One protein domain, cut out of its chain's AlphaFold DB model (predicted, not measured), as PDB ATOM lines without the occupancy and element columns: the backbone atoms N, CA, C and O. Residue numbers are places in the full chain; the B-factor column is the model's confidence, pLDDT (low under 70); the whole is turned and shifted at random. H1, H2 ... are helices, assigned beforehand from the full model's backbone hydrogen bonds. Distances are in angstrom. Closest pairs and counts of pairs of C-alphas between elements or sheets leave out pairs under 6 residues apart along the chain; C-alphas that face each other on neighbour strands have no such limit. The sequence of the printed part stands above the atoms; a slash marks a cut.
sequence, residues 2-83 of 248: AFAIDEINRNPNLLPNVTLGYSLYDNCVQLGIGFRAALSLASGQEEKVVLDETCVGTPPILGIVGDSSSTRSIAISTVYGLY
ATOM      1  N   ALA A   2     303.061 227.351 181.221       88.50
ATOM      2  CA  ALA A   2     301.811 226.594 181.401       88.50
ATOM      3  C   ALA A   2     301.930 225.374 182.337       88.50
ATOM      4  O   ALA A   2     301.134 225.240 183.257       88.50
ATOM      5  N   PHE A   3     302.970 224.549 182.164       90.62
ATOM      6  CA  PHE A   3     303.248 223.411 183.049       90.62
ATOM      7  C   PHE A   3     303.370 223.807 184.528       90.62
ATOM      8  O   PHE A   3     302.727 223.212 185.379       90.62
ATOM      9  N   ALA A   4     304.146 224.853 184.830       92.62
ATOM     10  CA  ALA A   4     304.340 225.307 186.205       92.62
ATOM     11  C   ALA A   4     303.024 225.788 186.837       92.62
ATOM     12  O   ALA A   4     302.787 225.562 188.016       92.62
ATOM     13  N   ILE A   5     302.150 226.423 186.052       91.56
ATOM     14  CA  ILE A   5     300.827 226.848 186.524       91.56
ATOM     15  C   ILE A   5     299.924 225.640 186.801       91.56
ATOM     16  O   ILE A   5     299.245 225.620 187.825       91.56
ATOM     17  N   ASP A   6     299.939 224.626 185.935       90.12
ATOM     18  CA  ASP A   6     299.209 223.371 186.157       90.12
ATOM     19  C   ASP A   6     299.699 222.647 187.425       90.12
ATOM     20  O   ASP A   6     298.883 222.214 188.236       90.12
ATOM     21  N   GLU A   7     301.013 222.602 187.668       93.12
ATOM     22  CA  GLU A   7     301.567 222.057 188.915       93.12
ATOM     23  C   GLU A   7     301.143 222.852 190.155       93.12
ATOM     24  O   GLU A   7     300.775 222.249 191.164       93.12
ATOM     25  N   ILE A   8     301.158 224.191 190.093       93.44
ATOM     26  CA  ILE A   8     300.713 225.045 191.205       93.44
ATOM     27  C   ILE A   8     299.236 224.783 191.510       93.44
ATOM     28  O   ILE A   8     298.896 224.506 192.655       93.44
ATOM     29  N   ASN A   9     298.375 224.792 190.492       92.88
ATOM     30  CA  ASN A   9     296.933 224.597 190.663       92.88
ATOM     31  C   ASN A   9     296.573 223.200 191.200       92.88
ATOM     32  O   ASN A   9     295.537 223.035 191.842       92.88
ATOM     33  N   ARG A  10     297.413 222.184 190.955       91.75
ATOM     34  CA  ARG A  10     297.234 220.823 191.492       91.75
ATOM     35  C   ARG A  10     297.774 220.649 192.906       91.75
ATOM     36  O   ARG A  10     297.473 219.637 193.540       91.75
ATOM     37  N   ASN A  11     298.587 221.582 193.397       93.25
ATOM     38  CA  ASN A  11     299.233 221.461 194.692       93.25
ATOM     39  C   ASN A  11     298.356 222.074 195.797       93.25
ATOM     40  O   ASN A  11     298.295 223.294 195.920       93.25
ATOM     41  N   PRO A  12     297.734 221.268 196.678       93.06
ATOM     42  CA  PRO A  12     296.852 221.793 197.722       93.06
ATOM     43  C   PRO A  12     297.592 222.633 198.775       93.06
ATOM     44  O   PRO A  12     296.955 223.350 199.542       93.06
ATOM     45  N   ASN A  13     298.926 222.553 198.830       96.12
ATOM     46  CA  ASN A  13     299.745 223.311 199.773       96.12
ATOM     47  C   ASN A  13     300.190 224.674 199.225       96.12
ATOM     48  O   ASN A  13     300.745 225.474 199.978       96.12
ATOM     49  N   LEU A  14     299.992 224.942 197.932       93.31
ATOM     50  CA  LEU A  14     300.449 226.162 197.280       93.31
ATOM     51  C   LEU A  14     299.256 226.872 196.641       93.31
ATOM     52  O   LEU A  14     298.711 226.400 195.656       93.31
ATOM     53  N   LEU A  15     298.874 228.021 197.207       90.38
ATOM     54  CA  LEU A  15     297.681 228.781 196.810       90.38
ATOM     55  C   LEU A  15     296.367 227.971 196.925       90.38
ATOM     56  O   LEU A  15     295.616 227.860 195.955       90.38
ATOM     57  N   PRO A  16     296.044 227.422 198.115       91.94
ATOM     58  CA  PRO A  16     294.802 226.676 198.306       91.94
ATOM     59  C   PRO A  16     293.581 227.548 197.989       91.94
ATOM     60  O   PRO A  16     293.514 228.708 198.394       91.94
ATOM     61  N   ASN A  17     292.594 226.966 197.302       88.50
ATOM     62  CA  ASN A  17     291.355 227.630 196.864       88.50
ATOM     63  C   ASN A  17     291.550 228.809 195.895       88.50
ATOM     64  O   ASN A  17     290.626 229.596 195.690       88.50
ATOM     65  N   VAL A  18     292.723 228.927 195.276       89.19
ATOM     66  CA  VAL A  18     293.002 229.906 194.226       89.19
ATOM     67  C   VAL A  18     293.412 229.151 192.971       89.19
ATOM     68  O   VAL A  18     294.184 228.202 193.025       89.19
ATOM     69  N   THR A  19     292.880 229.563 191.825       86.38
ATOM     70  CA  THR A  19     293.292 229.036 190.521       86.38
ATOM     71  C   THR A  19     294.051 230.117 189.773       86.38
ATOM     72  O   THR A  19     293.523 231.204 189.539       86.38
ATOM     73  N   LEU A  20     295.283 229.819 189.376       87.69
ATOM     74  CA  LEU A  20     296.069 230.676 188.502       87.69
ATOM     75  C   LEU A  20     295.664 230.457 187.039       87.69
ATOM     76  O   LEU A  20     295.743 229.340 186.521       87.69
ATOM     77  N   GLY A  21     295.254 231.539 186.379       84.19
ATOM     78  CA  GLY A  21     295.091 231.619 184.926       84.19
ATOM     79  C   GLY A  21     296.320 232.228 184.249       84.19
ATOM     80  O   GLY A  21     297.209 232.758 184.918       84.19
ATOM     81  N   TYR A  22     296.377 232.165 182.919       82.69
ATOM     82  CA  TYR A  22     297.420 232.840 182.149       82.69
ATOM     83  C   TYR A  22     296.941 233.270 180.762       82.69
ATOM     84  O   TYR A  22     296.117 232.602 180.145       82.69
ATOM     85  N   SER A  23     297.560 234.331 180.244       76.94
ATOM     86  CA  SER A  23     297.454 234.754 178.846       76.94
ATOM     87  C   SER A  23     298.847 234.749 178.228       76.94
ATOM     88  O   SER A  23     299.777 235.323 178.794       76.94
ATOM     89  N   LEU A  24     299.003 234.074 177.088       78.31
ATOM     90  CA  LEU A  24     300.272 233.988 176.361       78.31
ATOM     91  C   LEU A  24     300.220 234.882 175.126       78.31
ATOM     92  O   LEU A  24     299.245 234.853 174.379       78.31
ATOM     93  N   TYR A  25     301.299 235.624 174.901       76.94
ATOM     94  CA  TYR A  25     301.514 236.412 173.693       76.94
ATOM     95  C   TYR A  25     302.874 236.062 173.108       76.94
ATOM     96  O   TYR A  25     303.859 235.954 173.842       76.94
ATOM     97  N   ASP A  26     302.922 235.912 171.789       79.00
ATOM     98  CA  ASP A  26     304.183 235.851 171.067       79.00
ATOM     99  C   ASP A  26     304.672 237.281 170.802       79.00
ATOM    100  O   ASP A  26     303.968 238.102 170.213       79.00
ATOM    101  N   ASN A  27     305.877 237.593 171.274       74.81
ATOM    102  CA  ASN A  27     306.522 238.878 171.021       74.81
ATOM    103  C   ASN A  27     307.216 238.922 169.647       74.81
ATOM    104  O   ASN A  27     307.718 239.979 169.264       74.81
ATOM    105  N   CYS A  28     307.298 237.789 168.939       81.50
ATOM    106  CA  CYS A  28     307.972 237.585 167.656       81.50
ATOM    107  C   CYS A  28     309.402 238.148 167.608       81.50
ATOM    108  O   CYS A  28     309.884 238.559 166.553       81.50
ATOM    109  N   VAL A  29     310.076 238.226 168.759       77.31
ATOM    110  CA  VAL A  29     311.396 238.852 168.910       77.31
ATOM    111  C   VAL A  29     311.394 240.341 168.481       77.31
ATOM    112  O   VAL A  29     312.440 240.929 168.213       77.31
ATOM    113  N   GLN A  30     310.239 241.011 168.485       77.06
ATOM    114  CA  GLN A  30     310.081 242.418 168.105       77.06
ATOM    115  C   GLN A  30     309.655 243.281 169.293       77.06
ATOM    116  O   GLN A  30     308.665 243.006 169.971       77.06
ATOM    117  N   LEU A  31     310.370 244.389 169.505       76.81
ATOM    118  CA  LEU A  31     310.096 245.318 170.603       76.81
ATOM    119  C   LEU A  31     308.663 245.866 170.564       76.81
ATOM    120  O   LEU A  31     307.968 245.841 171.575       76.81
ATOM    121  N   GLY A  32     308.208 246.324 169.395       71.12
ATOM    122  CA  GLY A  32     306.875 246.911 169.247       71.12
ATOM    123  C   GLY A  32     305.745 245.921 169.541       71.12
ATOM    124  O   GLY A  32     304.748 246.305 170.148       71.12
ATOM    125  N   ILE A  33     305.908 244.652 169.155       79.38
ATOM    126  CA  ILE A  33     304.918 243.599 169.416       79.38
ATOM    127  C   ILE A  33     304.922 243.238 170.903       79.38
ATOM    128  O   ILE A  33     303.867 243.275 171.530       79.38
ATOM    129  N   GLY A  34     306.098 242.985 171.492       76.44
ATOM    130  CA  GLY A  34     306.221 242.672 172.919       76.44
ATOM    131  C   GLY A  34     305.683 243.783 173.825       76.44
ATOM    132  O   GLY A  34     304.951 243.509 174.774       76.44
ATOM    133  N   PHE A  35     305.959 245.048 173.494       72.94
ATOM    134  CA  PHE A  35     305.440 246.191 174.246       72.94
ATOM    135  C   PHE A  35     303.919 246.339 174.111       72.94
ATOM    136  O   PHE A  35     303.237 246.573 175.106       72.94
ATOM    137  N   ARG A  36     303.358 246.153 172.907       72.38
ATOM    138  CA  ARG A  36     301.897 246.154 172.701       72.38
ATOM    139  C   ARG A  36     301.215 245.015 173.451       72.38
ATOM    140  O   ARG A  36     300.169 245.245 174.047       72.38
ATOM    141  N   ALA A  37     301.811 243.825 173.455       75.25
ATOM    142  CA  ALA A  37     301.318 242.688 174.224       75.25
ATOM    143  C   ALA A  37     301.322 242.996 175.729       75.25
ATOM    144  O   ALA A  37     300.299 242.834 176.388       75.25
ATOM    145  N   ALA A  38     302.428 243.524 176.262       72.62
ATOM    146  CA  ALA A  38     302.514 243.938 177.662       72.62
ATOM    147  C   ALA A  38     301.504 245.044 178.015       72.62
ATOM    148  O   ALA A  38     300.886 244.993 179.075       72.62
ATOM    149  N   LEU A  39     301.291 246.014 177.119       68.94
ATOM    150  CA  LEU A  39     300.297 247.070 177.307       68.94
ATOM    151  C   LEU A  39     298.864 246.527 177.261       68.94
ATOM    152  O   LEU A  39     298.063 246.933 178.089       68.94
ATOM    153  N   SER A  40     298.547 245.606 176.346       71.00
ATOM    154  CA  SER A  40     297.235 244.942 176.270       71.00
ATOM    155  C   SER A  40     296.957 244.105 177.524       71.00
ATOM    156  O   SER A  40     295.866 244.181 178.085       71.00
ATOM    157  N   LEU A  41     297.974 243.398 178.034       71.19
ATOM    158  CA  LEU A  41     297.915 242.694 179.318       71.19
ATOM    159  C   LEU A  41     297.674 243.658 180.491       71.19
ATOM    160  O   LEU A  41     296.878 243.361 181.376       71.19
ATOM    161  N   ALA A  42     298.336 244.817 180.509       67.38
ATOM    162  CA  ALA A  42     298.201 245.794 181.590       67.38
ATOM    163  C   ALA A  42     296.891 246.603 181.529       67.38
ATOM    164  O   ALA A  42     296.359 246.977 182.573       67.38
ATOM    165  N   SER A  43     296.381 246.899 180.330       63.66
ATOM    166  CA  SER A  43     295.199 247.744 180.126       63.66
ATOM    167  C   SER A  43     293.878 246.973 180.136       63.66
ATOM    168  O   SER A  43     292.824 247.596 180.255       63.66
ATOM    169  N   GLY A  44     293.913 245.644 179.984       57.25
ATOM    170  CA  GLY A  44     292.713 244.806 179.901       57.25
ATOM    171  C   GLY A  44     291.881 245.016 178.627       57.25
ATOM    172  O   GLY A  44     290.769 244.501 178.531       57.25
ATOM    173  N   GLN A  45     292.382 245.762 177.635       52.97
ATOM    174  CA  GLN A  45     291.684 245.972 176.364       52.97
ATOM    175  C   GLN A  45     292.085 244.908 175.329       52.97
ATOM    176  O   GLN A  45     293.195 244.933 174.791       52.97
ATOM    177  N   GLU A  46     291.149 244.011 175.005       50.75
ATOM    178  CA  GLU A  46     291.042 243.428 173.659       50.75
ATOM    179  C   GLU A  46     290.214 244.381 172.767       50.75
ATOM    180  O   GLU A  46     289.424 245.181 173.266       50.75
ATOM    181  N   GLU A  47     290.393 244.315 171.442       44.16
ATOM    182  CA  GLU A  47     289.893 245.252 170.407       44.16
ATOM    183  C   GLU A  47     288.362 245.510 170.339       44.16
ATOM    184  O   GLU A  47     287.891 246.167 169.408       44.16
ATOM    185  N   LYS A  48     287.543 245.062 171.300       39.38
ATOM    186  CA  LYS A  48     286.103 245.373 171.359       39.38
ATOM    187  C   LYS A  48     285.647 245.738 172.769       39.38
ATOM    188  O   LYS A  48     285.363 244.874 173.590       39.38
ATOM    189  N   VAL A  49     285.480 247.037 173.004       37.91
ATOM    190  CA  VAL A  49     284.777 247.571 174.176       37.91
ATOM    191  C   VAL A  49     283.270 247.501 173.910       37.91
ATOM    192  O   VAL A  49     282.741 248.288 173.128       37.91
ATOM    193  N   VAL A  50     282.577 246.555 174.544       39.09
ATOM    194  CA  VAL A  50     281.111 246.576 174.673       39.09
ATOM    195  C   VAL A  50     280.802 247.187 176.036       39.09
ATOM    196  O   VAL A  50     281.099 246.588 177.063       39.09
ATOM    197  N   LEU A  51     280.263 248.407 176.042       40.97
ATOM    198  CA  LEU A  51     279.758 249.061 177.249       40.97
ATOM    199  C   LEU A  51     278.388 248.461 177.583       40.97
ATOM    200  O   LEU A  51     277.363 248.981 177.150       40.97
ATOM    201  N   ASP A  52     278.389 247.346 178.304       41.16
ATOM    202  CA  ASP A  52     277.222 246.871 179.047       41.16
ATOM    203  C   ASP A  52     277.454 247.183 180.535       41.16
ATOM    204  O   ASP A  52     278.591 247.151 181.002       41.16
ATOM    205  N   GLU A  53     276.410 247.521 181.294       42.38
ATOM    206  CA  GLU A  53     276.496 247.999 182.695       42.38
ATOM    207  C   GLU A  53     276.935 246.914 183.703       42.38
ATOM    208  O   GLU A  53     276.889 247.095 184.922       42.38
ATOM    209  N   THR A  54     277.412 245.778 183.208       44.16
ATOM    210  CA  THR A  54     278.095 244.760 183.990       44.16
ATOM    211  C   THR A  54     279.599 245.025 183.899       44.16
ATOM    212  O   THR A  54     280.140 245.200 182.813       44.16
ATOM    213  N   CYS A  55     280.310 245.092 185.032       45.91
ATOM    214  CA  CYS A  55     281.778 245.176 185.050       45.91
ATOM    215  C   CYS A  55     282.390 243.863 184.523       45.91
ATOM    216  O   CYS A  55     282.928 243.060 185.282       45.91
ATOM    217  N   VAL A  56     282.265 243.627 183.220       45.59
ATOM    218  CA  VAL A  56     282.823 242.503 182.474       45.59
ATOM    219  C   VAL A  56     284.101 243.020 181.827       45.59
ATOM    220  O   VAL A  56     284.139 243.394 180.660       45.59
ATOM    221  N   GLY A  57     285.146 243.125 182.643       50.12
ATOM    222  CA  GLY A  57     286.515 243.366 182.197       50.12
ATOM    223  C   GLY A  57     287.361 242.120 182.433       50.12
ATOM    224  O   GLY A  57     287.059 241.318 183.321       50.12
ATOM    225  N   THR A  58     288.422 241.940 181.651       52.41
ATOM    226  CA  THR A  58     289.433 240.921 181.951       52.41
ATOM    227  C   THR A  58     290.034 241.188 183.337       52.41
ATOM    228  O   THR A  58     290.270 242.346 183.694       52.41
ATOM    229  N   PRO A  59     290.243 240.144 184.162       57.44
ATOM    230  CA  PRO A  59     290.799 240.320 185.496       57.44
ATOM    231  C   PRO A  59     292.183 240.986 185.415       57.44
ATOM    232  O   PRO A  59     292.936 240.708 184.477       57.44
ATOM    233  N   PRO A  60     292.535 241.852 186.382       62.38
ATOM    234  CA  PRO A  60     293.810 242.557 186.367       62.38
ATOM    235  C   PRO A  60     294.972 241.557 186.364       62.38
ATOM    236  O   PRO A  60     295.001 240.613 187.157       62.38
ATOM    237  N   ILE A  61     295.944 241.769 185.475       66.12
ATOM    238  CA  ILE A  61     297.148 240.940 185.412       66.12
ATOM    239  C   ILE A  61     298.016 241.225 186.643       66.12
ATOM    240  O   ILE A  61     298.542 242.321 186.815       66.12
ATOM    241  N   LEU A  62     298.168 240.211 187.499       72.19
ATOM    242  CA  LEU A  62     298.947 240.273 188.745       72.19
ATOM    243  C   LEU A  62     300.468 240.303 188.514       72.19
ATOM    244  O   LEU A  62     301.212 240.723 189.396       72.19
ATOM    245  N   GLY A  63     300.941 239.850 187.350       76.12
ATOM    246  CA  GLY A  63     302.359 239.843 187.003       76.12
ATOM    247  C   GLY A  63     302.615 239.365 185.576       76.12
ATOM    248  O   GLY A  63     301.827 238.609 185.009       76.12
ATOM    249  N   ILE A  64     303.735 239.808 185.003       76.94
ATOM    250  CA  ILE A  64     304.192 239.430 183.661       76.94
ATOM    251  C   ILE A  64     305.477 238.612 183.804       76.94
ATOM    252  O   ILE A  64     306.407 239.021 184.496       76.94
ATOM    253  N   VAL A  65     305.527 237.454 183.141       83.44
ATOM    254  CA  VAL A  65     306.723 236.607 183.056       83.44
ATOM    255  C   VAL A  65     307.300 236.743 181.648       83.44
ATOM    256  O   VAL A  65     306.709 236.259 180.688       83.44
ATOM    257  N   GLY A  66     308.440 237.421 181.528       78.62
ATOM    258  CA  GLY A  66     309.071 237.795 180.257       78.62
ATOM    259  C   GLY A  66     309.748 239.167 180.367       78.62
ATOM    260  O   GLY A  66     309.566 239.859 181.365       78.62
ATOM    261  N   ASP A  67     310.549 239.606 179.398       79.81
ATOM    262  CA  ASP A  67     310.889 239.009 178.094       79.81
ATOM    263  C   ASP A  67     312.217 238.216 178.151       79.81
ATOM    264  O   ASP A  67     312.925 238.251 179.153       79.81
ATOM    265  N   SER A  68     312.588 237.509 177.080       79.06
ATOM    266  CA  SER A  68     313.918 236.896 176.951       79.06
ATOM    267  C   SER A  68     315.032 237.911 176.657       79.06
ATOM    268  O   SER A  68     316.162 237.710 177.090       79.06
ATOM    269  N   SER A  69     314.745 239.007 175.942       81.50
ATOM    270  CA  SER A  69     315.731 240.065 175.658       81.50
ATOM    271  C   SER A  69     315.700 241.153 176.725       81.50
ATOM    272  O   SER A  69     314.624 241.601 177.135       81.50
ATOM    273  N   SER A  70     316.879 241.643 177.124       81.06
ATOM    274  CA  SER A  70     317.000 242.754 178.069       81.06
ATOM    275  C   SER A  70     316.365 244.038 177.547       81.06
ATOM    276  O   SER A  70     315.663 244.672 178.313       81.06
ATOM    277  N   THR A  71     316.508 244.404 176.268       80.25
ATOM    278  CA  THR A  71     315.872 245.622 175.720       80.25
ATOM    279  C   THR A  71     314.352 245.562 175.805       80.25
ATOM    280  O   THR A  71     313.700 246.523 176.212       80.25
ATOM    281  N   ARG A  72     313.764 244.403 175.483       80.31
ATOM    282  CA  ARG A  72     312.311 244.210 175.591       80.31
ATOM    283  C   ARG A  72     311.861 244.179 177.046       80.31
ATOM    284  O   ARG A  72     310.895 244.848 177.395       80.31
ATOM    285  N   SER A  73     312.601 243.476 177.899       81.25
ATOM    286  CA  SER A  73     312.342 243.452 179.337       81.25
ATOM    287  C   SER A  73     312.469 244.832 179.953       81.25
ATOM    288  O   SER A  73     311.617 245.171 180.749       81.25
ATOM    289  N   ILE A  74     313.456 245.640 179.558       74.38
ATOM    290  CA  ILE A  74     313.634 247.025 180.006       74.38
ATOM    291  C   ILE A  74     312.453 247.864 179.554       74.38
ATOM    292  O   ILE A  74     311.912 248.579 180.378       74.38
ATOM    293  N   ALA A  75     311.998 247.754 178.305       70.75
ATOM    294  CA  ALA A  75     310.823 248.494 177.845       70.75
ATOM    295  C   ALA A  75     309.546 248.118 178.622       70.75
ATOM    296  O   ALA A  75     308.737 248.987 178.955       70.75
ATOM    297  N   ILE A  76     309.381 246.836 178.965       67.06
ATOM    298  CA  ILE A  76     308.281 246.353 179.814       67.06
ATOM    299  C   ILE A  76     308.496 246.785 181.281       67.06
ATOM    300  O   ILE A  76     307.560 247.210 181.954       67.06
ATOM    301  N   SER A  77     309.731 246.739 181.779       70.38
ATOM    302  CA  SER A  77     310.109 247.017 183.166       70.38
ATOM    303  C   SER A  77     310.357 248.492 183.441       70.38
ATOM    304  O   SER A  77     310.454 248.864 184.604       70.38
ATOM    305  N   THR A  78     310.420 249.375 182.445       59.69
ATOM    306  CA  THR A  78     310.336 250.830 182.655       59.69
ATOM    307  C   THR A  78     309.006 251.214 183.304       59.69
ATOM    308  O   THR A  78     308.892 252.301 183.859       59.69
ATOM    309  N   VAL A  79     308.041 250.287 183.325       57.03
ATOM    310  CA  VAL A  79     306.815 250.355 184.122       57.03
ATOM    311  C   VAL A  79     306.992 249.780 185.553       57.03
ATOM    312  O   VAL A  79     306.220 250.143 186.433       57.03
ATOM    313  N   TYR A  80     308.014 248.949 185.838       49.78
ATOM    314  CA  TYR A  80     308.120 248.133 187.072       49.78
ATOM    315  C   TYR A  80     309.490 248.039 187.813       49.78
ATOM    316  O   TYR A  80     309.538 247.447 188.888       49.78
ATOM    317  N   GLY A  81     310.583 248.668 187.362       40.09
ATOM    318  CA  GLY A  81     311.834 248.826 188.140       40.09
ATOM    319  C   GLY A  81     312.920 247.727 188.008       40.09
ATOM    320  O   GLY A  81     312.671 246.635 187.522       40.09
ATOM    321  N   LEU A  82     314.149 248.096 188.419       41.34
ATOM    322  CA  LEU A  82     315.514 247.741 187.940       41.34
ATOM    323  C   LEU A  82     316.083 246.314 188.157       41.34
ATOM    324  O   LEU A  82     315.825 245.673 189.170       41.34
ATOM    325  N   TYR A  83     317.041 245.927 187.290       44.62
ATOM    326  CA  TYR A  83     317.894 244.728 187.413       44.62
ATOM    327  C   TYR A  83     319.407 245.032 187.420       44.62
ATOM    328  O   TYR A  83     319.885 245.926 186.722       44.62
TER     329      TYR A  83
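This is residues 2 to 83 of the 248 residues of a protein of Perca fluviatilis (UniProt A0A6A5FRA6). What is the main picture? There is little regular structure: H2 and H3 pack side by side, H1 is set apart, long loops join them, and residues 50 to 56 stick out. What is printed? The printed part has 82 residues with three named helices, H1, H2, H3 in chain order, and no named strand; the class is all helix, with only 30 residues in named elements. How spread is it? It is loose, with a radius of gyration of the C-alphas of 15.2 A and spans of 38 by 37 by 23 A.

Which helices touch? H2, residues 31 to 43, touches H3, residues 70 to 77; their closest C-alphas, of Leu 31 and Arg 72, are 5.6 A apart. They run the same way at a shallow tilt of 21 degrees. What of the rest? H1, residues 2 to 10, is apart from both. Every O i to N i+4 pair in H1, H2 and H3 is within hydrogen-bond range.

Where is H2? It runs 17.8 A from C-alpha 31 at (310.096, 245.318, 170.603). And the others? H1, 12.5 A, begins at C-alpha 2, (301.811, 226.594, 181.401); H3 spans 9.6 A.

How are the helices joined? Both links are long, 20 and 26 residues, and the printed part has no cut. Where is confidence low? Residues 39, 42 to 61, 76 and 78 to 83 are under 70.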